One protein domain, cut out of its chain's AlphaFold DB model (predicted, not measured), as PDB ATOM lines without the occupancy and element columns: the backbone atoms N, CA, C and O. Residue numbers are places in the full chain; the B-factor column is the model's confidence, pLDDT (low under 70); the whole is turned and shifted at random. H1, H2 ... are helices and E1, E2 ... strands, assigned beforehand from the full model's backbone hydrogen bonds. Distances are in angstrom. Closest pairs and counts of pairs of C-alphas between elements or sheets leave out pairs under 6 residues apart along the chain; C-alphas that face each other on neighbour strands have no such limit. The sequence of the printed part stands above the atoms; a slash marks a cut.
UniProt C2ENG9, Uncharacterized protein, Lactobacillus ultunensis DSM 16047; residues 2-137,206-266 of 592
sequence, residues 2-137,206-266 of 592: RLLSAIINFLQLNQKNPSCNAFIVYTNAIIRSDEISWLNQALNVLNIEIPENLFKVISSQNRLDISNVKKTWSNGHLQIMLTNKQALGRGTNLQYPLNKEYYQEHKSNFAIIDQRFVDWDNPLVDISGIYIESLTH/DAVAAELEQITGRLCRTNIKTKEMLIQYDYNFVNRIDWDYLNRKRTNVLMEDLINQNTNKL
ATOM      1  N   ARG A   2     214.690 128.999 194.403       85.75
ATOM      2  CA  ARG A   2     213.870 130.218 194.638       85.75
ATOM      3  C   ARG A   2     214.698 131.508 194.605       85.75
ATOM      4  O   ARG A   2     214.367 132.424 193.865       85.75
ATOM      5  N   LEU A   3     215.824 131.505 195.320       88.50
ATOM      6  CA  LEU A   3     216.816 132.578 195.294       88.50
ATOM      7  C   LEU A   3     217.308 132.908 193.873       88.50
ATOM      8  O   LEU A   3     217.317 134.067 193.480       88.50
ATOM      9  N   LEU A   4     217.670 131.887 193.089       90.44
ATOM     10  CA  LEU A   4     218.125 132.062 191.707       90.44
ATOM     11  C   LEU A   4     217.051 132.744 190.843       90.44
ATOM     12  O   LEU A   4     217.363 133.686 190.130       90.44
ATOM     13  N   SER A   5     215.788 132.324 190.962       90.88
ATOM     14  CA  SER A   5     214.668 132.973 190.263       90.88
ATOM     15  C   SER A   5     214.525 134.448 190.656       90.88
ATOM     16  O   SER A   5     214.420 135.316 189.792       90.88
ATOM     17  N   ALA A   6     214.623 134.758 191.953       91.94
ATOM     18  CA  ALA A   6     214.543 136.133 192.430       91.94
ATOM     19  C   ALA A   6     215.681 137.019 191.901       91.94
ATOM     20  O   ALA A   6     215.438 138.171 191.534       91.94
ATOM     21  N   ILE A   7     216.900 136.472 191.831       94.50
ATOM     22  CA  ILE A   7     218.063 137.133 191.229       94.50
ATOM     23  C   ILE A   7     217.812 137.388 189.742       94.50
ATOM     24  O   ILE A   7     217.959 138.522 189.303       94.50
ATOM     25  N   ILE A   8     217.376 136.380 188.982       94.06
ATOM     26  CA  ILE A   8     217.098 136.512 187.542       94.06
ATOM     27  C   ILE A   8     216.050 137.598 187.280       94.06
ATOM     28  O   ILE A   8     216.261 138.447 186.418       94.06
ATOM     29  N   ASN A   9     214.964 137.630 188.056       94.12
ATOM     30  CA  ASN A   9     213.930 138.658 187.921       94.12
ATOM     31  C   ASN A   9     214.490 140.070 188.145       94.12
ATOM     32  O   ASN A   9     214.135 141.002 187.425       94.12
ATOM     33  N   PHE A  10     215.387 140.237 189.121       95.25
ATOM     34  CA  PHE A  10     216.030 141.528 189.349       95.25
ATOM     35  C   PHE A  10     217.028 141.885 188.238       95.25
ATOM     36  O   PHE A  10     217.076 143.037 187.816       95.25
ATOM     37  N   LEU A  11     217.783 140.916 187.715       94.31
ATOM     38  CA  LEU A  11     218.677 141.139 186.573       94.31
ATOM     39  C   LEU A  11     217.894 141.589 185.331       94.31
ATOM     40  O   LEU A  11     218.294 142.538 184.668       94.31
ATOM     41  N   GLN A  12     216.736 140.983 185.061       92.69
ATOM     42  CA  GLN A  12     215.845 141.407 183.977       92.69
ATOM     43  C   GLN A  12     215.290 142.823 184.190       92.69
ATOM     44  O   GLN A  12     215.139 143.577 183.228       92.69
ATOM     45  N   LEU A  13     214.994 143.201 185.438       92.38
ATOM     46  CA  LEU A  13     214.605 144.571 185.773       92.38
ATOM     47  C   LEU A  13     215.751 145.552 185.505       92.38
ATOM     48  O   LEU A  13     215.536 146.584 184.875       92.38
ATOM     49  N   ASN A  14     216.968 145.216 185.935       93.12
ATOM     50  CA  ASN A  14     218.153 146.036 185.703       93.12
ATOM     51  C   ASN A  14     218.460 146.203 184.204       93.12
ATOM     52  O   ASN A  14     218.791 147.299 183.771       93.12
ATOM     53  N   GLN A  15     218.271 145.160 183.392       90.06
ATOM     54  CA  GLN A  15     218.427 145.248 181.934       90.06
ATOM     55  C   GLN A  15     217.439 146.232 181.288       90.06
ATOM     56  O   GLN A  15     217.792 146.923 180.336       90.06
ATOM     57  N   LYS A  16     216.204 146.316 181.800       90.19
ATOM     58  CA  LYS A  16     215.196 147.278 181.319       90.19
ATOM     59  C   LYS A  16     215.452 148.692 181.833       90.19
ATOM     60  O   LYS A  16     215.206 149.660 181.120       90.19
ATOM     61  N   ASN A  17     215.926 148.804 183.070       90.50
ATOM     62  CA  ASN A  17     216.234 150.060 183.729       90.50
ATOM     63  C   ASN A  17     217.550 149.925 184.516       90.50
ATOM     64  O   ASN A  17     217.528 149.475 185.667       90.50
ATOM     65  N   PRO A  18     218.689 150.358 183.943       89.44
ATOM     66  CA  PRO A  18     220.003 150.230 184.580       89.44
ATOM     67  C   PRO A  18     220.120 150.928 185.939       89.44
ATOM     68  O   PRO A  18     220.982 150.571 186.738       89.44
ATOM     69  N   SER A  19     219.235 151.886 186.236       91.38
ATOM     70  CA  SER A  19     219.170 152.552 187.542       91.38
ATOM     71  C   SER A  19     218.587 151.676 188.647       91.38
ATOM     72  O   SER A  19     218.743 152.000 189.820       91.38
ATOM     73  N   CYS A  20     217.980 150.536 188.309       93.19
ATOM     74  CA  CYS A  20     217.628 149.486 189.258       93.19
ATOM     75  C   CYS A  20     218.867 148.645 189.603       93.19
ATOM     76  O   CYS A  20     218.991 147.502 189.171       93.19
ATOM     77  N   ASN A  21     219.812 149.214 190.346       93.06
ATOM     78  CA  ASN A  21     221.137 148.630 190.588       93.06
ATOM     79  C   ASN A  21     221.362 148.140 192.033       93.06
ATOM     80  O   ASN A  21     222.363 147.473 192.311       93.06
ATOM     81  N   ALA A  22     220.432 148.446 192.943       94.81
ATOM     82  CA  ALA A  22     220.518 148.102 194.357       94.81
ATOM     83  C   ALA A  22     219.497 147.020 194.740       94.81
ATOM     84  O   ALA A  22     218.308 147.309 194.907       94.81
ATOM     85  N   PHE A  23     219.969 145.783 194.922       94.56
ATOM     86  CA  PHE A  23     219.142 144.648 195.342       94.56
ATOM     87  C   PHE A  23     219.667 144.017 196.617       94.56
ATOM     88  O   PHE A  23     220.868 143.775 196.757       94.56
ATOM     89  N   ILE A  24     218.754 143.706 197.531       92.12
ATOM     90  CA  ILE A  24     219.098 143.022 198.772       92.12
ATOM     91  C   ILE A  24     218.348 141.709 198.863       92.12
ATOM     92  O   ILE A  24     217.132 141.654 198.714       92.12
ATOM     93  N   VAL A  25     219.080 140.658 199.189       91.31
ATOM     94  CA  VAL A  25     218.549 139.320 199.386       91.31
ATOM     95  C   VAL A  25     218.724 138.956 200.853       91.31
ATOM     96  O   VAL A  25     219.848 138.769 201.318       91.31
ATOM     97  N   TYR A  26     217.608 138.850 201.570       84.88
ATOM     98  CA  TYR A  26     217.573 138.374 202.948       84.88
ATOM     99  C   TYR A  26     217.399 136.865 202.968       84.88
ATOM    100  O   TYR A  26     216.300 136.352 202.741       84.88
ATOM    101  N   THR A  27     218.488 136.175 203.267       80.25
ATOM    102  CA  THR A  27     218.544 134.721 203.352       80.25
ATOM    103  C   THR A  27     218.401 134.247 204.788       80.25
ATOM    104  O   THR A  27     218.604 134.993 205.754       80.25
ATOM    105  N   ASN A  28     218.035 132.980 204.939       69.06
ATOM    106  CA  ASN A  28     217.880 132.365 206.250       69.06
ATOM    107  C   ASN A  28     219.206 132.082 206.961       69.06
ATOM    108  O   ASN A  28     219.280 132.180 208.181       69.06
ATOM    109  N   ALA A  29     220.241 131.757 206.196       70.19
ATOM    110  CA  ALA A  29     221.594 131.528 206.678       70.19
ATOM    111  C   ALA A  29     222.571 132.423 205.912       70.19
ATOM    112  O   ALA A  29     222.236 132.979 204.864       70.19
ATOM    113  N   ILE A  30     223.784 132.578 206.444       75.56
ATOM    114  CA  ILE A  30     224.870 133.222 205.701       75.56
ATOM    115  C   ILE A  30     225.185 132.333 204.495       75.56
ATOM    116  O   ILE A  30     225.496 131.159 204.674       75.56
ATOM    117  N   ILE A  31     225.093 132.898 203.289       81.12
ATOM    118  CA  ILE A  31     225.443 132.189 202.054       81.12
ATOM    119  C   ILE A  31     226.934 131.860 202.069       81.12
ATOM    120  O   ILE A  31     227.776 132.737 202.289       81.12
ATOM    121  N   ARG A  32     227.248 130.594 201.807       82.44
ATOM    122  CA  ARG A  32     228.614 130.077 201.741       82.44
ATOM    123  C   ARG A  32     229.238 130.309 200.362       82.44
ATOM    124  O   ARG A  32     228.561 130.558 199.366       82.44
ATOM    125  N   SER A  33     230.564 130.240 200.290       83.69
ATOM    126  CA  SER A  33     231.323 130.516 199.061       83.69
ATOM    127  C   SER A  33     231.029 129.532 197.920       83.69
ATOM    128  O   SER A  33     231.033 129.918 196.749       83.69
ATOM    129  N   ASP A  34     230.753 128.271 198.246       85.44
ATOM    130  CA  ASP A  34     230.312 127.240 197.301       85.44
ATOM    131  C   ASP A  34     228.927 127.559 196.720       85.44
ATOM    132  O   ASP A  34     228.716 127.412 195.517       85.44
ATOM    133  N   GLU A  35     228.008 128.087 197.529       86.38
ATOM    134  CA  GLU A  35     226.681 128.518 197.076       86.38
ATOM    135  C   GLU A  35     226.751 129.732 196.137       86.38
ATOM    136  O   GLU A  35     226.027 129.775 195.141       86.38
ATOM    137  N   ILE A  36     227.654 130.691 196.385       90.88
ATOM    138  CA  ILE A  36     227.924 131.799 195.444       90.88
ATOM    139  C   ILE A  36     228.481 131.253 194.128       90.88
ATOM    140  O   ILE A  36     228.040 131.651 193.050       90.88
ATOM    141  N   SER A  37     229.441 130.329 194.213       89.56
ATOM    142  CA  SER A  37     230.055 129.708 193.035       89.56
ATOM    143  C   SER A  37     229.005 128.986 192.194       89.56
ATOM    144  O   SER A  37     228.980 129.129 190.972       89.56
ATOM    145  N   TRP A  38     228.082 128.284 192.854       93.50
ATOM    146  CA  TRP A  38     226.942 127.643 192.209       93.50
ATOM    147  C   TRP A  38     225.991 128.655 191.556       93.50
ATOM    148  O   TRP A  38     225.574 128.439 190.421       93.50
ATOM    149  N   LEU A  39     225.673 129.776 192.219       93.19
ATOM    150  CA  LEU A  39     224.829 130.831 191.640       93.19
ATOM    151  C   LEU A  39     225.453 131.426 190.372       93.19
ATOM    152  O   LEU A  39     224.759 131.559 189.364       93.19
ATOM    153  N   ASN A  40     226.753 131.727 190.397       91.25
ATOM    154  CA  ASN A  40     227.481 132.224 189.227       91.25
ATOM    155  C   ASN A  40     227.460 131.212 188.077       91.25
ATOM    156  O   ASN A  40     227.138 131.566 186.944       91.25
ATOM    157  N   GLN A  41     227.746 129.937 188.363       90.81
ATOM    158  CA  GLN A  41     227.679 128.877 187.355       90.81
ATOM    159  C   GLN A  41     226.272 128.740 186.770       90.81
ATOM    160  O   GLN A  41     226.128 128.638 185.556       90.81
ATOM    161  N   ALA A  42     225.233 128.781 187.605       92.38
ATOM    162  CA  ALA A  42     223.854 128.675 187.148       92.38
ATOM    163  C   ALA A  42     223.463 129.838 186.222       92.38
ATOM    164  O   ALA A  42     222.833 129.603 185.194       92.38
ATOM    165  N   LEU A  43     223.858 131.072 186.545       93.00
ATOM    166  CA  LEU A  43     223.605 132.242 185.695       93.00
ATOM    167  C   LEU A  43     224.345 132.144 184.353       93.00
ATOM    168  O   LEU A  43     223.740 132.394 183.311       93.00
ATOM    169  N   ASN A  44     225.596 131.670 184.363       89.88
ATOM    170  CA  ASN A  44     226.370 131.423 183.143       89.88
ATOM    171  C   ASN A  44     225.734 130.341 182.259       89.88
ATOM    172  O   ASN A  44     225.609 130.528 181.054       89.88
ATOM    173  N   VAL A  45     225.286 129.224 182.846       91.38
ATOM    174  CA  VAL A  45     224.588 128.141 182.121       91.38
ATOM    175  C   VAL A  45     223.286 128.637 181.487       91.38
ATOM    176  O   VAL A  45     222.896 128.170 180.419       91.38
ATOM    177  N   LEU A  46     222.620 129.599 182.126       90.06
ATOM    178  CA  LEU A  46     221.414 130.244 181.608       90.06
ATOM    179  C   LEU A  46     221.707 131.366 180.595       90.06
ATOM    180  O   LEU A  46     220.767 132.017 180.145       90.06
ATOM    181  N   ASN A  47     222.974 131.576 180.215       89.38
ATOM    182  CA  ASN A  47     223.436 132.631 179.308       89.38
ATOM    183  C   ASN A  47     223.033 134.046 179.762       89.38
ATOM    184  O   ASN A  47     222.682 134.895 178.943       89.38
ATOM    185  N   ILE A  48     223.055 134.299 181.072       88.25
ATOM    186  CA  ILE A  48     222.790 135.624 181.639       88.25
ATOM    187  C   ILE A  48     224.131 136.295 181.920       88.25
ATOM    188  O   ILE A  48     224.870 135.862 182.804       88.25
ATOM    189  N   GLU A  49     224.436 137.362 181.182       83.19
ATOM    190  CA  GLU A  49     225.635 138.166 181.421       83.19
ATOM    191  C   GLU A  49     225.552 138.872 182.780       83.19
ATOM    192  O   GLU A  49     224.562 139.541 183.093       83.19
ATOM    193  N   ILE A  50     226.601 138.717 183.592       86.50
ATOM    194  CA  ILE A  50     226.695 139.305 184.930       86.50
ATOM    195  C   ILE A  50     228.061 139.963 185.167       86.50
ATOM    196  O   ILE A  50     229.074 139.472 184.667       86.50
ATOM    197  N   PRO A  51     228.131 141.045 185.965       86.06
ATOM    198  CA  PRO A  51     229.400 141.615 186.412       86.06
ATOM    199  C   PRO A  51     230.196 140.637 187.291       86.06
ATOM    200  O   PRO A  51     229.608 139.927 188.108       86.06
ATOM    201  N   GLU A  52     231.533 140.682 187.230       79.31
ATOM    202  CA  GLU A  52     232.411 139.819 188.047       79.31
ATOM    203  C   GLU A  52     232.137 139.926 189.560       79.31
ATOM    204  O   GLU A  52     232.187 138.932 190.280       79.31
ATOM    205  N   ASN A  53     231.795 141.123 190.047       86.00
ATOM    206  CA  ASN A  53     231.545 141.405 191.466       86.00
ATOM    207  C   ASN A  53     230.052 141.575 191.796       86.00
ATOM    208  O   ASN A  53     229.694 142.358 192.686       86.00
ATOM    209  N   LEU A  54     229.181 140.855 191.074       93.56
ATOM    210  CA  LEU A  54     227.729 140.937 191.238       93.56
ATOM    211  C   LEU A  54     227.294 140.696 192.689       93.56
ATOM    212  O   LEU A  54     226.448 141.425 193.194       93.56
ATOM    213  N   PHE A  55     227.856 139.695 193.368       95.19
ATOM    214  CA  PHE A  55     227.434 139.318 194.717       95.19
ATOM    215  C   PHE A  55     228.370 139.860 195.794       95.19
ATOM    216  O   PHE A  55     229.578 139.621 195.766       95.19
ATOM    217  N   LYS A  56     227.799 140.501 196.818       93.88
ATOM    218  CA  LYS A  56     228.505 140.826 198.063       93.88
ATOM    219  C   LYS A  56     227.787 140.198 199.251       93.88
ATOM    220  O   LYS A  56     226.655 140.570 199.552       93.88
ATOM    221  N   VAL A  57     228.456 139.275 199.945       91.81
ATOM    222  CA  VAL A  57     227.937 138.699 201.195       91.81
ATOM    223  C   VAL A  57     228.239 139.623 202.370       91.81
ATOM    224  O   VAL A  57     229.398 139.957 202.627       91.81
ATOM    225  N   ILE A  58     227.192 140.004 203.097       89.06
ATOM    226  CA  ILE A  58     227.259 140.780 204.334       89.06
ATOM    227  C   ILE A  58     226.764 139.918 205.500       89.06
ATOM    228  O   ILE A  58     225.696 139.309 205.459       89.06
ATOM    229  N   SER A  59     227.565 139.870 206.556       83.25
ATOM    230  CA  SER A  59     227.320 139.193 207.823       83.25
ATOM    231  C   SER A  59     227.544 140.168 208.987       83.25
ATOM    232  O   SER A  59     227.942 141.320 208.802       83.25
ATOM    233  N   SER A  60     227.306 139.722 210.223       75.00
ATOM    234  CA  SER A  60     227.636 140.508 211.420       75.00
ATOM    235  C   SER A  60     229.129 140.847 211.528       75.00
ATOM    236  O   SER A  60     229.471 141.853 212.145       75.00
ATOM    237  N   GLN A  61     230.001 140.049 210.907       77.56
ATOM    238  CA  GLN A  61     231.458 140.163 211.010       77.56
ATOM    239  C   GLN A  61     232.051 141.196 210.041       77.56
ATOM    240  O   GLN A  61     233.110 141.747 210.320       77.56
ATOM    241  N   ASN A  62     231.375 141.497 208.928       84.00
ATOM    242  CA  ASN A  62     231.875 142.411 207.894       84.00
ATOM    243  C   ASN A  62     230.900 143.561 207.580       84.00
ATOM    244  O   ASN A  62     230.918 144.117 206.486       84.00
ATOM    245  N   ARG A  63     230.067 143.971 208.549       81.50
ATOM    246  CA  ARG A  63     229.077 145.059 208.386       81.50
ATOM    247  C   ARG A  63     229.656 146.374 207.848       81.50
ATOM    248  O   ARG A  63     228.933 147.132 207.209       81.50
ATOM    249  N   LEU A  64     230.936 146.657 208.096       84.50
ATOM    250  CA  LEU A  64     231.607 147.860 207.588       84.50
ATOM    251  C   LEU A  64     231.648 147.905 206.048       84.50
ATOM    252  O   LEU A  64     231.626 148.994 205.469       84.50
ATOM    253  N   ASP A  65     231.594 146.747 205.384       88.94
ATOM    254  CA  ASP A  65     231.594 146.637 203.923       88.94
ATOM    255  C   ASP A  65     230.320 147.181 203.265       88.94
ATOM    256  O   ASP A  65     230.316 147.426 202.058       88.94
ATOM    257  N   ILE A  66     229.250 147.428 204.030       90.75
ATOM    258  CA  ILE A  66     228.022 148.053 203.516       90.75
ATOM    259  C   ILE A  66     228.336 149.412 202.874       90.75
ATOM    260  O   ILE A  66     227.737 149.767 201.860       90.75
ATOM    261  N   SER A  67     229.303 150.161 203.410       90.75
ATOM    262  CA  SER A  67     229.725 151.448 202.839       90.75
ATOM    263  C   SER A  67     230.294 151.294 201.425       90.75
ATOM    264  O   SER A  67     230.023 152.123 200.558       90.75
ATOM    265  N   ASN A  68     231.018 150.199 201.168       92.94
ATOM    266  CA  ASN A  68     231.553 149.887 199.844       92.94
ATOM    267  C   ASN A  68     230.427 149.522 198.875       92.94
ATOM    268  O   ASN A  68     230.395 150.039 197.763       92.94
ATOM    269  N   VAL A  69     229.458 148.720 199.324       94.56
ATOM    270  CA  VAL A  69     228.271 148.366 198.528       94.56
ATOM    271  C   VAL A  69     227.483 149.613 198.126       94.56
ATOM    272  O   VAL A  69     227.155 149.802 196.957       94.56
ATOM    273  N   LYS A  70     227.249 150.526 199.072       94.75
ATOM    274  CA  LYS A  70     226.565 151.795 198.794       94.75
ATOM    275  C   LYS A  70     227.326 152.681 197.815       94.75
ATOM    276  O   LYS A  70     226.693 153.375 197.027       94.75
ATOM    277  N   LYS A  71     228.660 152.672 197.853       93.38
ATOM    278  CA  LYS A  71     229.489 153.398 196.882       93.38
ATOM    279  C   LYS A  71     229.354 152.797 195.479       93.38
ATOM    280  O   LYS A  71     229.232 153.551 194.518       93.38
ATOM    281  N   THR A  72     229.312 151.468 195.366       94.19
ATOM    282  CA  THR A  72     229.025 150.771 194.101       94.19
ATOM    283  C   THR A  72     227.671 151.205 193.539       94.19
ATOM    284  O   THR A  72     227.605 151.653 192.394       94.19
ATOM    285  N   TRP A  73     226.620 151.182 194.370       95.31
ATOM    286  CA  TRP A  73     225.278 151.630 193.982       95.31
ATOM    287  C   TRP A  73     225.220 153.119 193.623       95.31
ATOM    288  O   TRP A  73     224.553 153.496 192.664       95.31
ATOM    289  N   SER A  74     225.951 153.970 194.346       93.81
ATOM    290  CA  SER A  74     226.008 155.414 194.087       93.81
ATOM    291  C   SER A  74     226.472 155.740 192.668       93.81
ATOM    292  O   SER A  74     225.954 156.665 192.049       93.81
ATOM    293  N   ASN A  75     227.395 154.935 192.142       90.69
ATOM    294  CA  ASN A  75     227.962 155.084 190.803       90.69
ATOM    295  C   ASN A  75     227.144 154.380 189.706       90.69
ATOM    296  O   ASN A  75     227.640 154.222 188.597       90.69
ATOM    297  N   GLY A  76     225.933 153.895 190.002       91.00
ATOM    298  CA  GLY A  76     225.094 153.223 189.007       91.00
ATOM    299  C   GLY A  76     225.457 151.763 188.731       91.00
ATOM    300  O   GLY A  76     224.781 151.105 187.947       91.00
ATOM    301  N   HIS A  77     226.471 151.207 189.401       93.56
ATOM    302  CA  HIS A  77     226.888 149.824 189.179       93.56
ATOM    303  C   HIS A  77     225.991 148.838 189.928       93.56
ATOM    304  O   HIS A  77     225.680 149.019 191.109       93.56
ATOM    305  N   LEU A  78     225.598 147.773 189.230       94.50
ATOM    306  CA  LEU A  78     224.791 146.692 189.776       94.50
ATOM    307  C   LEU A  78     225.582 145.887 190.814       94.50
ATOM    308  O   LEU A  78     226.644 145.342 190.515       94.50
ATOM    309  N   GLN A  79     225.021 145.755 192.015       95.38
ATOM    310  CA  GLN A  79     225.526 144.832 193.027       95.38
ATOM    311  C   GLN A  79     224.383 144.287 193.885       95.38
ATOM    312  O   GLN A  79     223.553 145.037 194.402       95.38
ATOM    313  N   ILE A  80     224.354 142.970 194.056       96.25
ATOM    314  CA  ILE A  80     223.392 142.242 194.875       96.25
ATOM    315  C   ILE A  80     224.024 141.971 196.238       96.25
ATOM    316  O   ILE A  80     225.010 141.238 196.362       96.25
ATOM    317  N   MET A  81     223.426 142.542 197.279       94.31
ATOM    318  CA  MET A  81     223.830 142.290 198.653       94.31
ATOM    319  C   MET A  81     223.107 141.054 199.188       94.31
ATOM    320  O   MET A  81     221.893 141.071 199.397       94.31
ATOM    321  N   LEU A  82     223.862 139.990 199.431       92.19
ATOM    322  CA  LEU A  82     223.387 138.757 200.049       92.19
ATOM    323  C   LEU A  82     223.630 138.852 201.556       92.19
ATOM    324  O   LEU A  82     224.763 139.039 201.990       92.19
ATOM    325  N   THR A  83     222.591 138.752 202.372       86.94
ATOM    326  CA  THR A  83     222.722 138.946 203.819       86.94
ATOM    327  C   THR A  83     221.758 138.057 204.572       86.94
ATOM    328  O   THR A  83     220.630 137.844 204.135       86.94
ATOM    329  N   ASN A  84     222.150 137.613 205.762       76.69
ATOM    330  CA  ASN A  84     221.170 137.098 206.710       76.69
ATOM    331  C   ASN A  84     220.523 138.262 207.483       76.69
ATOM    332  O   ASN A  84     221.044 139.383 207.517       76.69
ATOM    333  N   LYS A  85     219.372 138.019 208.115       67.81
ATOM    334  CA  LYS A  85     218.660 139.075 208.859       67.81
ATOM    335  C   LYS A  85     219.429 139.554 210.095       67.81
ATOM    336  O   LYS A  85     219.443 140.747 210.389       67.81
ATOM    337  N   GLN A  86     220.139 138.650 210.771       62.88
ATOM    338  CA  GLN A  86     220.947 138.959 211.959       62.88
ATOM    339  C   GLN A  86     222.086 139.947 211.661       62.88
ATOM    340  O   GLN A  86     222.524 140.693 212.540       62.88
ATOM    341  N   ALA A  87     222.558 140.013 210.416       65.94
ATOM    342  CA  ALA A  87     223.591 140.946 209.997       65.94
ATOM    343  C   ALA A  87     223.105 142.393 209.844       65.94
ATOM    344  O   ALA A  87     223.946 143.284 209.856       65.94
ATOM    345  N   LEU A  88     221.799 142.673 209.778       70.62
ATOM    346  CA  LEU A  88     221.279 144.033 209.580       70.62
ATOM    347  C   LEU A  88     220.264 144.415 210.661       70.62
ATOM    348  O   LEU A  88     219.053 144.320 210.464       70.62
ATOM    349  N   GLY A  89     220.764 144.920 211.793       58.28
ATOM    350  CA  GLY A  89     219.925 145.374 212.906       58.28
ATOM    351  C   GLY A  89     218.969 146.519 212.534       58.28
ATOM    352  O   GLY A  89     219.155 147.194 211.516       58.28
ATOM    353  N   ARG A  90     217.971 146.770 213.397       55.97
ATOM    354  CA  ARG A  90     216.887 147.760 213.198       55.97
ATOM    355  C   ARG A  90     217.369 149.172 212.824       55.97
ATOM    356  O   ARG A  90     216.693 149.853 212.062       55.97
ATOM    357  N   GLY A  91     218.546 149.581 213.302       58.97
ATOM    358  CA  GLY A  91     219.147 150.894 213.025       58.97
ATOM    359  C   GLY A  91     219.964 151.001 211.730       58.97
ATOM    360  O   GLY A  91     220.526 152.058 211.465       58.97
ATOM    361  N   THR A  92     220.074 149.940 210.922       74.81
ATOM    362  CA  THR A  92     220.913 149.978 209.711       74.81
ATOM    363  C   THR A  92     220.177 150.682 208.572       74.81
ATOM    364  O   THR A  92     219.183 150.171 208.051       74.81
ATOM    365  N   ASN A  93     220.660 151.858 208.173       82.06
ATOM    366  CA  ASN A  93     220.150 152.582 207.009       82.06
ATOM    367  C   ASN A  93     220.786 152.034 205.733       82.06
ATOM    368  O   ASN A  93     222.004 151.884 205.668       82.06
ATOM    369  N   LEU A  94     219.973 151.762 204.715       87.75
ATOM    370  CA  LEU A  94     220.405 151.139 203.455       87.75
ATOM    371  C   LEU A  94     220.283 152.075 202.252       87.75
ATOM    372  O   LEU A  94     220.773 151.746 201.179       87.75
ATOM    373  N   GLN A  95     219.722 153.262 202.472       91.75
ATOM    374  CA  GLN A  95     219.755 154.386 201.545       91.75
ATOM    375  C   GLN A  95     221.199 154.677 201.139       91.75
ATOM    376  O   GLN A  95     222.103 154.617 201.990       91.75
ATOM    377  N   TYR A  96     221.410 155.001 199.870       93.81
ATOM    378  CA  TYR A  96     222.735 155.283 199.326       93.81
ATOM    379  C   TYR A  96     222.775 156.659 198.645       93.81
ATOM    380  O   TYR A  96     221.735 157.136 198.186       93.81
ATOM    381  N   PRO A  97     223.947 157.322 198.613       93.81
ATOM    382  CA  PRO A  97     224.100 158.610 197.944       93.81
ATOM    383  C   PRO A  97     223.858 158.495 196.444       93.81
ATOM    384  O   PRO A  97     224.321 157.543 195.818       93.81
ATOM    385  N   LEU A  98     223.210 159.488 195.851       92.94
ATOM    386  CA  LEU A  98     223.048 159.583 194.406       92.94
ATOM    387  C   LEU A  98     224.166 160.432 193.805       92.94
ATOM    388  O   LEU A  98     224.256 161.632 194.073       92.94
ATOM    389  N   ASN A  99     225.019 159.814 192.986       92.50
ATOM    390  CA  ASN A  99     226.042 160.549 192.257       92.50
ATOM    391  C   ASN A  99     225.382 161.538 191.274       92.50
ATOM    392  O   ASN A  99     224.451 161.186 190.545       92.50
ATOM    393  N   LYS A 100     225.866 162.788 191.269       88.19
ATOM    394  CA  LYS A 100     225.297 163.874 190.459       88.19
ATOM    395  C   LYS A 100     225.433 163.615 188.958       88.19
ATOM    396  O   LYS A 100     224.471 163.854 188.240       88.19
ATOM    397  N   GLU A 101     226.578 163.118 188.496       89.50
ATOM    398  CA  GLU A 101     226.822 162.804 187.079       89.50
ATOM    399  C   GLU A 101     225.893 161.677 186.624       89.50
ATOM    400  O   GLU A 101     225.130 161.846 185.673       89.50
ATOM    401  N   TYR A 102     225.844 160.593 187.404       90.44
ATOM    402  CA  TYR A 102     224.963 159.458 187.127       90.44
ATOM    403  C   TYR A 102     223.484 159.869 187.044       90.44
ATOM    404  O   TYR A 102     222.757 159.438 186.144       90.44
ATOM    405  N   TYR A 103     223.032 160.739 187.955       90.19
ATOM    406  CA  TYR A 103     221.662 161.248 187.950       90.19
ATOM    407  C   TYR A 103     221.340 162.099 186.721       90.19
ATOM    408  O   TYR A 103     220.229 161.995 186.207       90.19
ATOM    409  N   GLN A 104     222.266 162.936 186.247       88.94
ATOM    410  CA  GLN A 104     222.012 163.762 185.061       88.94
ATOM    411  C   GLN A 104     221.800 162.900 183.816       88.94
ATOM    412  O   GLN A 104     220.875 163.157 183.048       88.94
ATOM    413  N   GLU A 105     222.599 161.846 183.656       91.19
ATOM    414  CA  GLU A 105     222.494 160.913 182.530       91.19
ATOM    415  C   GLU A 105     221.214 160.067 182.582       91.19
ATOM    416  O   GLU A 105     220.594 159.803 181.553       91.19
ATOM    417  N   HIS A 106     220.776 159.684 183.784       90.31
ATOM    418  CA  HIS A 106     219.679 158.731 183.986       90.31
ATOM    419  C   HIS A 106     218.449 159.358 184.650       90.31
ATOM    420  O   HIS A 106     217.633 158.665 185.258       90.31
ATOM    421  N   LYS A 107     218.279 160.679 184.539       89.25
ATOM    422  CA  LYS A 107     217.229 161.438 185.239       89.25
ATOM    423  C   LYS A 107     215.826 160.879 185.003       89.25
ATOM    424  O   LYS A 107     214.996 160.870 185.911       89.25
ATOM    425  N   SER A 108     215.564 160.395 183.790       89.94
ATOM    426  CA  SER A 108     214.292 159.792 183.387       89.94
ATOM    427  C   SER A 108     213.966 158.485 184.115       89.94
ATOM    428  O   SER A 108     212.800 158.095 184.097       89.94
ATOM    429  N   ASN A 109     214.924 157.838 184.779       91.69
ATOM    430  CA  ASN A 109     214.733 156.566 185.482       91.69
ATOM    431  C   ASN A 109     214.364 156.735 186.962       91.69
ATOM    432  O   ASN A 109     213.975 155.764 187.618       91.69
ATOM    433  N   PHE A 110     214.445 157.965 187.477       91.00
ATOM    434  CA  PHE A 110     214.127 158.298 188.860       91.00
ATOM    435  C   PHE A 110     212.777 159.009 188.979       91.00
ATOM    436  O   PHE A 110     212.339 159.741 188.087       91.00
ATOM    437  N   ALA A 111     212.118 158.795 190.111       89.75
ATOM    438  CA  ALA A 111     210.915 159.485 190.542       89.75
ATOM    439  C   ALA A 111     211.215 160.275 191.818       89.75
ATOM    440  O   ALA A 111     211.871 159.770 192.733       89.75
ATOM    441  N   ILE A 112     210.716 161.510 191.879       88.31
ATOM    442  CA  ILE A 112     210.799 162.358 193.067       88.31
ATOM    443  C   ILE A 112     209.389 162.504 193.622       88.31
ATOM    444  O   ILE A 112     208.510 163.000 192.923       88.31
ATOM    445  N   ILE A 113     209.184 162.063 194.862       84.06
ATOM    446  CA  ILE A 113     207.870 162.105 195.516       84.06
ATOM    447  C   ILE A 113     207.518 163.537 195.918       84.06
ATOM    448  O   ILE A 113     206.446 164.026 195.579       84.06
ATOM    449  N   ASP A 114     208.431 164.217 196.612       81.56
ATOM    450  CA  ASP A 114     208.255 165.606 197.031       81.56
ATOM    451  C   ASP A 114     209.602 166.330 197.023       81.56
ATOM    452  O   ASP A 114     210.496 166.034 197.819       81.56
ATOM    453  N   GLN A 115     209.746 167.291 196.110       85.00
ATOM    454  CA  GLN A 115     210.993 168.035 195.914       85.00
ATOM    455  C   GLN A 115     211.385 168.886 197.128       85.00
ATOM    456  O   GLN A 115     212.566 169.179 197.297       85.00
ATOM    457  N   ARG A 116     210.426 169.275 197.983       82.38
ATOM    458  CA  ARG A 116     210.671 170.150 199.148       82.38
ATOM    459  C   ARG A 116     211.470 169.460 200.248       82.38
ATOM    460  O   ARG A 116     212.087 170.129 201.068       82.38
ATOM    461  N   PHE A 117     211.428 168.131 200.275       81.56
ATOM    462  CA  PHE A 117     212.062 167.300 201.293       81.56
ATOM    463  C   PHE A 117     213.282 166.542 200.747       81.56
ATOM    464  O   PHE A 117     213.698 165.534 201.325       81.56
ATOM    465  N   VAL A 118     213.831 166.983 199.612       83.94
ATOM    466  CA  VAL A 118     215.082 166.459 199.060       83.94
ATOM    467  C   VAL A 118     216.231 167.366 199.484       83.94
ATOM    468  O   VAL A 118     216.243 168.552 199.162       83.94
ATOM    469  N   ASP A 119     217.217 166.791 200.173       88.25
ATOM    470  CA  ASP A 119     218.532 167.408 200.329       88.25
ATOM    471  C   ASP A 119     219.312 167.215 199.020       88.25
ATOM    472  O   ASP A 119     219.758 166.113 198.706       88.25
ATOM    473  N   TRP A 120     219.427 168.276 198.223       86.06
ATOM    474  CA  TRP A 120     220.137 168.244 196.940       86.06
ATOM    475  C   TRP A 120     221.659 168.340 197.077       86.06
ATOM    476  O   TRP A 120     222.377 168.045 196.113       86.06
ATOM    477  N   ASP A 121     222.162 168.709 198.256       85.94
ATOM    478  CA  ASP A 121     223.593 168.689 198.536       85.94
ATOM    479  C   ASP A 121     224.057 167.255 198.791       85.94
ATOM    480  O   ASP A 121     225.106 166.855 198.281       85.94
ATOM    481  N   ASN A 122     223.230 166.457 199.477       88.50
ATOM    482  CA  ASN A 122     223.485 165.042 199.756       88.50
ATOM    483  C   ASN A 122     222.264 164.155 199.437       88.50
ATOM    484  O   ASN A 122     221.670 163.565 200.347       88.50
ATOM    485  N   PRO A 123     221.881 164.016 198.152       91.06
ATOM    486  CA  PRO A 123     220.691 163.266 197.781       91.06
ATOM    487  C   PRO A 123     220.862 161.783 198.110       91.06
ATOM    488  O   PRO A 123     221.850 161.151 197.733       91.06
ATOM    489  N   LEU A 124     219.867 161.220 198.795       93.56
ATOM    490  CA  LEU A 124     219.792 159.801 199.128       93.56
ATOM    491  C   LEU A 124     218.661 159.130 198.352       93.56
ATOM    492  O   LEU A 124     217.571 159.690 198.224       93.56
ATOM    493  N   VAL A 125     218.926 157.912 197.888       92.88
ATOM    494  CA  VAL A 125     217.988 157.084 197.124       92.88
ATOM    495  C   VAL A 125     217.713 155.794 197.885       92.88
ATOM    496  O   VAL A 125     218.610 155.215 198.511       92.88
ATOM    497  N   ASP A 126     216.458 155.351 197.857       91.25
ATOM    498  CA  ASP A 126     216.075 154.040 198.380       91.25
ATOM    499  C   ASP A 126     216.545 152.909 197.451       91.25
ATOM    500  O   ASP A 126     216.700 153.071 196.243       91.25
ATOM    501  N   ILE A 127     216.778 151.729 198.020       91.81
ATOM    502  CA  ILE A 127     217.158 150.546 197.237       91.81
ATOM    503  C   ILE A 127     216.048 150.155 196.246       91.81
ATOM    504  O   ILE A 127     214.861 150.323 196.524       91.81
ATOM    505  N   SER A 128     216.442 149.598 195.102       91.25
ATOM    506  CA  SER A 128     215.546 149.309 193.975       91.25
ATOM    507  C   SER A 128     214.778 148.000 194.134       91.25
ATOM    508  O   SER A 128     213.762 147.783 193.479       91.25
ATOM    509  N   GLY A 129     215.244 147.088 194.983       90.94
ATOM    510  CA  GLY A 129     214.504 145.863 195.220       90.94
ATOM    511  C   GLY A 129     214.975 145.044 196.402       90.94
ATOM    512  O   GLY A 129     216.058 145.240 196.965       90.94
ATOM    513  N   ILE A 130     214.135 144.079 196.748       89.88
ATOM    514  CA  ILE A 130     214.361 143.171 197.854       89.88
ATOM    515  C   ILE A 130     213.825 141.774 197.566       89.88
ATOM    516  O   ILE A 130     212.761 141.614 196.967       89.88
ATOM    517  N   TYR A 131     214.549 140.764 198.035       89.62
ATOM    518  CA  TYR A 131     214.059 139.401 198.171       89.62
ATOM    519  C   TYR A 131     214.087 138.972 199.633       89.62
ATOM    520  O   TYR A 131     215.079 139.189 200.331       89.62
ATOM    521  N   ILE A 132     213.004 138.348 200.088       82.44
ATOM    522  CA  ILE A 132     212.866 137.849 201.455       82.44
ATOM    523  C   ILE A 132     212.602 136.344 201.402       82.44
ATOM    524  O   ILE A 132     211.530 135.903 200.975       82.44
ATOM    525  N   GLU A 133     213.561 135.542 201.862       79.75
ATOM    526  CA  GLU A 133     213.307 134.120 202.080       79.75
ATOM    527  C   GLU A 133     212.290 133.913 203.207       79.75
ATOM    528  O   GLU A 133     212.192 134.708 204.149       79.75
ATOM    529  N   SER A 134     211.531 132.814 203.125       67.94
ATOM    530  CA  SER A 134     210.633 132.403 204.204       67.94
ATOM    531  C   SER A 134     211.435 132.292 205.494       67.94
ATOM    532  O   SER A 134     212.314 131.442 205.560       67.94
ATOM    533  N   LEU A 135     211.100 133.100 206.506       57.06
ATOM    534  CA  LEU A 135     211.703 133.072 207.839       57.06
ATOM    535  C   LEU A 135     211.742 131.635 208.368       57.06
ATOM    536  O   LEU A 135     210.716 131.101 208.784       57.06
ATOM    537  N   THR A 136     212.909 130.998 208.334       49.44
ATOM    538  CA  THR A 136     213.133 129.751 209.073       49.44
ATOM    539  C   THR A 136     213.716 130.041 210.445       49.44
ATOM    540  O   THR A 136     213.485 129.269 211.346       49.44
ATOM    541  N   HIS A 137     214.397 131.164 210.648       44.78
ATOM    542  CA  HIS A 137     215.191 131.460 211.848       44.78
ATOM    543  C   HIS A 137     214.447 132.193 212.970       44.78
ATOM    544  O   HIS A 137     215.059 132.467 213.994       44.78
ATOM    545  N   ASP A 206     202.596 137.539 213.817       67.31
ATOM    546  CA  ASP A 206     202.876 138.951 214.122       67.31
ATOM    547  C   ASP A 206     204.356 139.284 213.957       67.31
ATOM    548  O   ASP A 206     204.708 140.328 213.408       67.31
ATOM    549  N   ALA A 207     205.248 138.410 214.423       68.19
ATOM    550  CA  ALA A 207     206.677 138.624 214.266       68.19
ATOM    551  C   ALA A 207     207.081 138.570 212.779       68.19
ATOM    552  O   ALA A 207     207.853 139.414 212.324       68.19
ATOM    553  N   VAL A 208     206.480 137.672 211.980       72.62
ATOM    554  CA  VAL A 208     206.649 137.657 210.513       72.62
ATOM    555  C   VAL A 208     206.136 138.971 209.901       72.62
ATOM    556  O   VAL A 208     206.812 139.561 209.055       72.62
ATOM    557  N   ALA A 209     204.969 139.448 210.339       77.31
ATOM    558  CA  ALA A 209     204.362 140.689 209.864       77.31
ATOM    559  C   ALA A 209     205.224 141.923 210.192       77.31
ATOM    560  O   ALA A 209     205.523 142.726 209.306       77.31
ATOM    561  N   ALA A 210     205.705 142.048 211.430       75.31
ATOM    562  CA  ALA A 210     206.588 143.132 211.863       75.31
ATOM    563  C   ALA A 210     207.921 143.153 211.091       75.31
ATOM    564  O   ALA A 210     208.504 144.216 210.870       75.31
ATOM    565  N   GLU A 211     208.415 141.995 210.656       75.06
ATOM    566  CA  GLU A 211     209.589 141.915 209.787       75.06
ATOM    567  C   GLU A 211     209.292 142.438 208.376       75.06
ATOM    568  O   GLU A 211     210.093 143.199 207.828       75.06
ATOM    569  N   LEU A 212     208.136 142.102 207.796       78.75
ATOM    570  CA  LEU A 212     207.724 142.664 206.505       78.75
ATOM    571  C   LEU A 212     207.540 144.190 206.588       78.75
ATOM    572  O   LEU A 212     207.983 144.911 205.693       78.75
ATOM    573  N   GLU A 213     206.956 144.695 207.675       78.75
ATOM    574  CA  GLU A 213     206.839 146.134 207.960       78.75
ATOM    575  C   GLU A 213     208.211 146.818 207.983       78.75
ATOM    576  O   GLU A 213     208.434 147.800 207.275       78.75
ATOM    577  N   GLN A 214     209.162 146.285 208.753       75.12
ATOM    578  CA  GLN A 214     210.510 146.850 208.832       75.12
ATOM    579  C   GLN A 214     211.213 146.852 207.474       75.12
ATOM    580  O   GLN A 214     211.900 147.818 207.125       75.12
ATOM    581  N   ILE A 215     211.068 145.763 206.722       76.19
ATOM    582  CA  ILE A 215     211.731 145.576 205.439       76.19
ATOM    583  C   ILE A 215     211.158 146.522 204.378       76.19
ATOM    584  O   ILE A 215     211.914 147.246 203.733       76.19
ATOM    585  N   THR A 216     209.836 146.577 204.234       77.50
ATOM    586  CA  THR A 216     209.173 147.508 203.303       77.50
ATOM    587  C   THR A 216     209.382 148.961 203.717       77.50
ATOM    588  O   THR A 216     209.609 149.820 202.870       77.50
ATOM    589  N   GLY A 217     209.428 149.249 205.020       77.81
ATOM    590  CA  GLY A 217     209.789 150.566 205.539       77.81
ATOM    591  C   GLY A 217     211.181 151.031 205.099       77.81
ATOM    592  O   GLY A 217     211.388 152.230 204.930       77.81
ATOM    593  N   ARG A 218     212.135 150.117 204.851       75.81
ATOM    594  CA  ARG A 218     213.468 150.459 204.310       75.81
ATOM    595  C   ARG A 218     213.425 150.913 202.844       75.81
ATOM    596  O   ARG A 218     214.361 151.587 202.436       75.81
ATOM    597  N   LEU A 219     212.370 150.586 202.095       81.62
ATOM    598  CA  LEU A 219     212.149 151.016 200.703       81.62
ATOM    599  C   LEU A 219     211.452 152.385 200.602       81.62
ATOM    600  O   LEU A 219     211.329 152.952 199.518       81.62
ATOM    601  N   CYS A 220     210.975 152.922 201.729       81.75
ATOM    602  CA  CYS A 220     210.106 154.097 201.793       81.75
ATOM    603  C   CYS A 220     210.677 155.240 202.650       81.75
ATOM    604  O   CYS A 220     209.899 156.001 203.220       81.75
ATOM    605  N   ARG A 221     212.007 155.378 202.782       83.75
ATOM    606  CA  ARG A 221     212.600 156.387 203.689       83.75
ATOM    607  C   ARG A 221     212.995 157.694 203.014       83.75
ATOM    608  O   ARG A 221     213.154 158.690 203.713       83.75
ATOM    609  N   THR A 222     213.186 157.695 201.700       88.19
ATOM    610  CA  THR A 222     213.636 158.873 200.948       88.19
ATOM    611  C   THR A 222     212.597 159.318 199.928       88.19
ATOM    612  O   THR A 222     211.706 158.558 199.534       88.19
ATOM    613  N   ASN A 223     212.743 160.565 199.481       88.06
ATOM    614  CA  ASN A 223     211.895 161.167 198.458       88.06
ATOM    615  C   ASN A 223     212.356 160.864 197.027       88.06
ATOM    616  O   ASN A 223     211.653 161.248 196.096       88.06
ATOM    617  N   ILE A 224     213.496 160.187 196.841       90.69
ATOM    618  CA  ILE A 224     214.020 159.807 195.525       90.69
ATOM    619  C   ILE A 224     213.970 158.285 195.390       90.69
ATOM    620  O   ILE A 224     214.526 157.553 196.210       90.69
ATOM    621  N   LYS A 225     213.305 157.803 194.343       90.12
ATOM    622  CA  LYS A 225     213.136 156.372 194.067       90.12
ATOM    623  C   LYS A 225     213.482 156.059 192.625       90.12
ATOM    624  O   LYS A 225     213.354 156.920 191.756       90.12
ATOM    625  N   THR A 226     213.858 154.818 192.349       89.81
ATOM    626  CA  THR A 226     213.767 154.296 190.984       89.81
ATOM    627  C   THR A 226     212.293 154.197 190.590       89.81
ATOM    628  O   THR A 226     211.437 153.927 191.433       89.81
ATOM    629  N   LYS A 227     211.972 154.447 189.317       86.62
ATOM    630  CA  LYS A 227     210.583 154.379 188.823       86.62
ATOM    631  C   LYS A 227     209.951 152.997 188.958       86.62
ATOM    632  O   LYS A 227     208.732 152.895 189.039       86.62
ATOM    633  N   GLU A 228     210.777 151.961 188.999       86.25
ATOM    634  CA  GLU A 228     210.355 150.590 189.240       86.25
ATOM    635  C   GLU A 228     211.053 150.068 190.497       86.25
ATOM    636  O   GLU A 228     212.242 150.326 190.715       86.25
ATOM    637  N   MET A 229     210.302 149.351 191.332       85.88
ATOM    638  CA  MET A 229     210.820 148.660 192.508       85.88
ATOM    639  C   MET A 229     210.347 147.213 192.494       85.88
ATOM    640  O   MET A 229     209.184 146.944 192.196       85.88
ATOM    641  N   LEU A 230     211.234 146.285 192.851       88.94
ATOM    642  CA  LEU A 230     210.915 144.860 192.868       88.94
ATOM    643  C   LEU A 230     210.941 144.308 194.287       88.94
ATOM    644  O   LEU A 230     211.998 144.182 194.901       88.94
ATOM    645  N   ILE A 231     209.766 143.935 194.787       86.12
ATOM    646  CA  ILE A 231     209.599 143.268 196.077       86.12
ATOM    647  C   ILE A 231     209.247 141.813 195.807       86.12
ATOM    648  O   ILE A 231     208.224 141.512 195.200       86.12
ATOM    649  N   GLN A 232     210.104 140.908 196.260       87.44
ATOM    650  CA  GLN A 232     209.904 139.473 196.131       87.44
ATOM    651  C   GLN A 232     209.962 138.821 197.508       87.44
ATOM    652  O   GLN A 232     210.811 139.136 198.342       87.44
ATOM    653  N   TYR A 233     209.076 137.868 197.747       81.69
ATOM    654  CA  TYR A 233     209.056 137.075 198.968       81.69
ATOM    655  C   TYR A 233     208.683 135.638 198.637       81.69
ATOM    656  O   TYR A 233     207.999 135.356 197.653       81.69
ATOM    657  N   ASP A 234     209.159 134.707 199.453       77.19
ATOM    658  CA  ASP A 234     208.812 133.301 199.296       77.19
ATOM    659  C   ASP A 234     207.300 133.072 199.509       77.19
ATOM    660  O   ASP A 234     206.703 133.635 200.421       77.19
ATOM    661  N   TYR A 235     206.659 132.206 198.724       71.25
ATOM    662  CA  TYR A 235     205.220 131.926 198.848       71.25
ATOM    663  C   TYR A 235     204.833 131.431 200.254       71.25
ATOM    664  O   TYR A 235     203.771 131.753 200.789       71.25
ATOM    665  N   ASN A 236     205.733 130.683 200.898       69.44
ATOM    666  CA  ASN A 236     205.545 130.218 202.271       69.44
ATOM    667  C   ASN A 236     205.548 131.359 203.302       69.44
ATOM    668  O   ASN A 236     204.993 131.188 204.384       69.44
ATOM    669  N   PHE A 237     206.148 132.504 202.970       72.12
ATOM    670  CA  PHE A 237     206.152 133.708 203.798       72.12
ATOM    671  C   PHE A 237     204.748 134.332 203.856       72.12
ATOM    672  O   PHE A 237     204.255 134.620 204.939       72.12
ATOM    673  N   VAL A 238     204.057 134.423 202.711       73.88
ATOM    674  CA  VAL A 238     202.705 135.012 202.564       73.88
ATOM    675  C   VAL A 238     201.670 134.355 203.464       73.88
ATOM    676  O   VAL A 238     200.868 135.029 204.107       73.88
ATOM    677  N   ASN A 239     201.688 133.024 203.516       71.19
ATOM    678  CA  ASN A 239     200.716 132.247 204.286       71.19
ATOM    679  C   ASN A 239     200.967 132.288 205.802       71.19
ATOM    680  O   ASN A 239     200.169 131.738 206.553       71.19
ATOM    681  N   ARG A 240     202.069 132.904 206.245       73.62
ATOM    682  CA  ARG A 240     202.466 133.017 207.656       73.62
ATOM    683  C   ARG A 240     202.405 134.454 208.179       73.62
ATOM    684  O   ARG A 240     202.804 134.686 209.310       73.62
ATOM    685  N   ILE A 241     201.966 135.410 207.363       77.38
ATOM    686  CA  ILE A 241     201.805 136.806 207.772       77.38
ATOM    687  C   ILE A 241     200.438 136.982 208.429       77.38
ATOM    688  O   ILE A 241     199.422 136.564 207.870       77.38
ATOM    689  N   ASP A 242     200.412 137.670 209.570       77.00
ATOM    690  CA  ASP A 242     199.182 138.279 210.072       77.00
ATOM    691  C   ASP A 242     198.865 139.536 209.233       77.00
ATOM    692  O   ASP A 242     199.378 140.636 209.462       77.00
ATOM    693  N   TRP A 243     198.043 139.362 208.194       80.12
ATOM    694  CA  TRP A 243     197.619 140.451 207.302       80.12
ATOM    695  C   TRP A 243     196.707 141.457 208.010       80.12
ATOM    696  O   TRP A 243     196.691 142.646 207.686       80.12
ATOM    697  N   ASP A 244     195.990 140.982 209.022       75.31
ATOM    698  CA  ASP A 244     195.086 141.744 209.869       75.31
ATOM    699  C   ASP A 244     195.851 142.697 210.805       75.31
ATOM    700  O   ASP A 244     195.364 143.795 211.108       75.31
ATOM    701  N   TYR A 245     197.041 142.303 211.263       75.00
ATOM    702  CA  TYR A 245     197.999 143.150 211.978       75.00
ATOM    703  C   TYR A 245     198.525 144.280 211.082       75.00
ATOM    704  O   TYR A 245     198.515 145.445 211.490       75.00
ATOM    705  N   LEU A 246     198.936 143.960 209.848       75.94
ATOM    706  CA  LEU A 246     199.490 144.943 208.905       75.94
ATOM    707  C   LEU A 246     198.457 145.979 208.455       75.94
ATOM    708  O   LEU A 246     198.755 147.172 208.468       75.94
ATOM    709  N   ASN A 247     197.233 145.548 208.133       78.38
ATOM    710  CA  ASN A 247     196.154 146.421 207.654       78.38
ATOM    711  C   ASN A 247     195.743 147.516 208.654       78.38
ATOM    712  O   ASN A 247     195.176 148.538 208.284       78.38
ATOM    713  N   ARG A 248     196.013 147.315 209.949       68.56
ATOM    714  CA  ARG A 248     195.580 148.233 211.016       68.56
ATOM    715  C   ARG A 248     196.666 149.184 211.508       68.56
ATOM    716  O   ARG A 248     196.363 150.054 212.328       68.56
ATOM    717  N   LYS A 249     197.903 149.047 211.032       65.19
ATOM    718  CA  LYS A 249     198.973 150.011 211.306       65.19
ATOM    719  C   LYS A 249     198.959 151.138 210.277       65.19
ATOM    720  O   LYS A 249     198.525 150.961 209.146       65.19
ATOM    721  N   ARG A 250     199.478 152.309 210.663       55.97
ATOM    722  CA  ARG A 250     199.804 153.370 209.704       55.97
ATOM    723  C   ARG A 250     200.933 152.847 208.821       55.97
ATOM    724  O   ARG A 250     202.014 152.563 209.332       55.97
ATOM    725  N   THR A 251     200.671 152.668 207.536       61.88
ATOM    726  CA  THR A 251     201.615 152.027 206.621       61.88
ATOM    727  C   THR A 251     202.018 152.967 205.483       61.88
ATOM    728  O   THR A 251     201.579 154.112 205.414       61.88
ATOM    729  N   ASN A 252     202.987 152.531 204.679       72.62
ATOM    730  CA  ASN A 252     203.438 153.239 203.482       72.62
ATOM    731  C   ASN A 252     202.744 152.657 202.239       72.62
ATOM    732  O   ASN A 252     202.238 151.538 202.289       72.62
ATOM    733  N   VAL A 253     202.800 153.374 201.114       73.81
ATOM    734  CA  VAL A 253     202.119 153.001 199.859       73.81
ATOM    735  C   VAL A 253     202.465 151.582 199.375       73.81
ATOM    736  O   VAL A 253     201.598 150.890 198.854       73.81
ATOM    737  N   LEU A 254     203.701 151.099 199.584       76.50
ATOM    738  CA  LEU A 254     204.076 149.728 199.193       76.50
ATOM    739  C   LEU A 254     203.355 148.681 200.038       76.50
ATOM    740  O   LEU A 254     202.971 147.630 199.541       76.50
ATOM    741  N   MET A 255     203.185 148.955 201.327       80.62
ATOM    742  CA  MET A 255     202.476 148.053 202.224       80.62
ATOM    743  C   MET A 255     200.965 148.070 201.957       80.62
ATOM    744  O   MET A 255     200.347 147.013 201.997       80.62
ATOM    745  N   GLU A 256     200.383 149.228 201.629       79.62
ATOM    746  CA  GLU A 256     198.977 149.326 201.203       79.62
ATOM    747  C   GLU A 256     198.711 148.488 199.944       79.62
ATOM    748  O   GLU A 256     197.755 147.715 199.909       79.62
ATOM    749  N   ASP A 257     199.589 148.575 198.941       79.69
ATOM    750  CA  ASP A 257     199.503 147.755 197.728       79.69
ATOM    751  C   ASP A 257     199.616 146.251 198.042       79.69
ATOM    752  O   ASP A 257     198.785 145.451 197.608       79.69
ATOM    753  N   LEU A 258     200.568 145.860 198.896       79.69
ATOM    754  CA  LEU A 258     200.706 144.471 199.349       79.69
ATOM    755  C   LEU A 258     199.459 143.958 200.084       79.69
ATOM    756  O   LEU A 258     199.045 142.819 199.859       79.69
ATOM    757  N   ILE A 259     198.849 144.772 200.949       81.38
ATOM    758  CA  ILE A 259     197.604 144.420 201.646       81.38
ATOM    759  C   ILE A 259     196.463 144.256 200.638       81.38
ATOM    760  O   ILE A 259     195.744 143.260 200.701       81.38
ATOM    761  N   ASN A 260     196.326 145.178 199.681       82.25
ATOM    762  CA  ASN A 260     195.286 145.127 198.650       82.25
ATOM    763  C   ASN A 260     195.358 143.832 197.825       82.25
ATOM    764  O   ASN A 260     194.337 143.173 197.608       82.25
ATOM    765  N   GLN A 261     196.571 143.418 197.450       82.50
ATOM    766  CA  GLN A 261     196.826 142.164 196.732       82.50
ATOM    767  C   GLN A 261     196.506 140.905 197.558       82.50
ATOM    768  O   GLN A 261     196.306 139.835 196.985       82.50
ATOM    769  N   ASN A 262     196.429 141.015 198.890       80.25
ATOM    770  CA  ASN A 262     196.193 139.903 199.819       80.25
ATOM    771  C   ASN A 262     194.926 140.095 200.676       80.25
ATOM    772  O   ASN A 262     194.794 139.508 201.750       80.25
ATOM    773  N   THR A 263     193.954 140.881 200.203       78.44
ATOM    774  CA  THR A 263     192.687 141.163 200.912       78.44
ATOM    775  C   THR A 263     191.902 139.904 201.281       78.44
ATOM    776  O   THR A 263     191.283 139.842 202.340       78.44
ATOM    777  N   ASN A 264     191.983 138.858 200.457       77.00
ATOM    778  CA  ASN A 264     191.379 137.547 200.712       77.00
ATOM    779  C   ASN A 264     191.993 136.778 201.901       77.00
ATOM    780  O   ASN A 264     191.460 135.736 202.286       77.00
ATOM    781  N   LYS A 265     193.115 137.247 202.460       73.50
ATOM    782  CA  LYS A 265     193.795 136.662 203.626       73.50
ATOM    783  C   LYS A 265     193.473 137.388 204.937       73.50
ATOM    784  O   LYS A 265     193.881 136.901 205.990       73.50
ATOM    785  N   LEU A 266     192.747 138.508 204.892       69.00
ATOM    786  CA  LEU A 266     192.245 139.198 206.085       69.00
ATOM    787  C   LEU A 266     191.187 138.326 206.775       69.00
ATOM    788  O   LEU A 266     190.315 137.755 206.112       69.00
TER     789      LEU A 266
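What this domain is: This is residues 2 to 137 and 206 to 266 of the 592 residues of an uncharacterized protein of Lactobacillus ultunensis DSM 16047 (UniProt C2ENG9). A twisted sheet of five parallel strands makes the core, with H1 over one face and H3 and H5 over the other, in three layers. H7 and H8 cluster with H5 towards the E7 edge, H2 grazes the sheet near E2, and a small sheet of E4 and E6 lies beyond the end where the five strands begin. The printed part has 197 residues with eight named helices and seven named strands, in the order H1 E1 H2 E2 H3 E3 H4 E4 E5 H5 E6 E7 H6 H7 H8. The large sheet's order is E2, E3, E1, E5, E7; the class is mixed, and the whole is compact, with a radius of gyration of the C-alphas of 16.7 A and spans of 47 by 45 by 32 A.

How they stand to each other: H1, residues 2 to 16, lies over E5, residues 129 to 132, with a height over the sheet of 8.8 A; their closest C-alphas are those of Ala 6 and Tyr 131, 6.6 A apart. E1, residues 22 to 27, is parallel to E5, with N 26 and O 131 at 2.8 A, within hydrogen-bond range. H2, residues 33 to 45, only grazes the sheet. E2, residues 55 to 58, is parallel to E3, residues 79 to 84 (N 58 and O 82, 2.8 A), and E3 to E1 (N 25 and O 81, 2.9 A). H3, residues 63 to 74, lies over E2 and E3 on the face opposite H1, its height over the sheet 9.3 A. E2, H3 and E3 form a strand-helix-strand unit, parallel neighbours with a helix between; E1, H2 and E2 form a split one, with E3 between; both crossovers are right-handed. H4, residues 100 to 105, is not on the sheet. E4, residues 110 to 112, is antiparallel to E6, residues 224 to 226 (N 111 and O 225, 2.8 A). H5, residues 206 to 217, lies over E5 on the same face as H3. E7, residues 230 to 233, is parallel to E5 (N 130 and O 230, 2.8 A). H6, residues 235 to 238, is close to but not clearly touching H5. H7, residues 243 to 247, touches H5 at the C-alphas of Ala 209 and Leu 246, 6.5 A apart. H8, residues 253 to 261, touches H7 at the C-alphas of Asn 247 and Ile 259, 6.5 A apart. Every O i to N i+4 pair is within hydrogen-bond range in H1, H2, H4, H5, H7 and H8; H3 has 6 of 8, and H6 is too short for one.

Where its parts are: H1 begins at C-alpha 2 (213.870, 130.218, 194.638) and is 21.7 A long; H2 is 18.4 A and H3 17.9 A. H8 ends at C-alpha 261 (196.826, 142.164, 196.732).

The domain as a whole: Residues 138 to 205 are not printed; C-alphas 137 and 206 are 14.6 A apart across the cut. The links E3 to H4 and E4 to E5 are long. The mean pLDDT of the printed part is 83.8, with 19 residues under 70, among them 134 to 137 and 248 to 251.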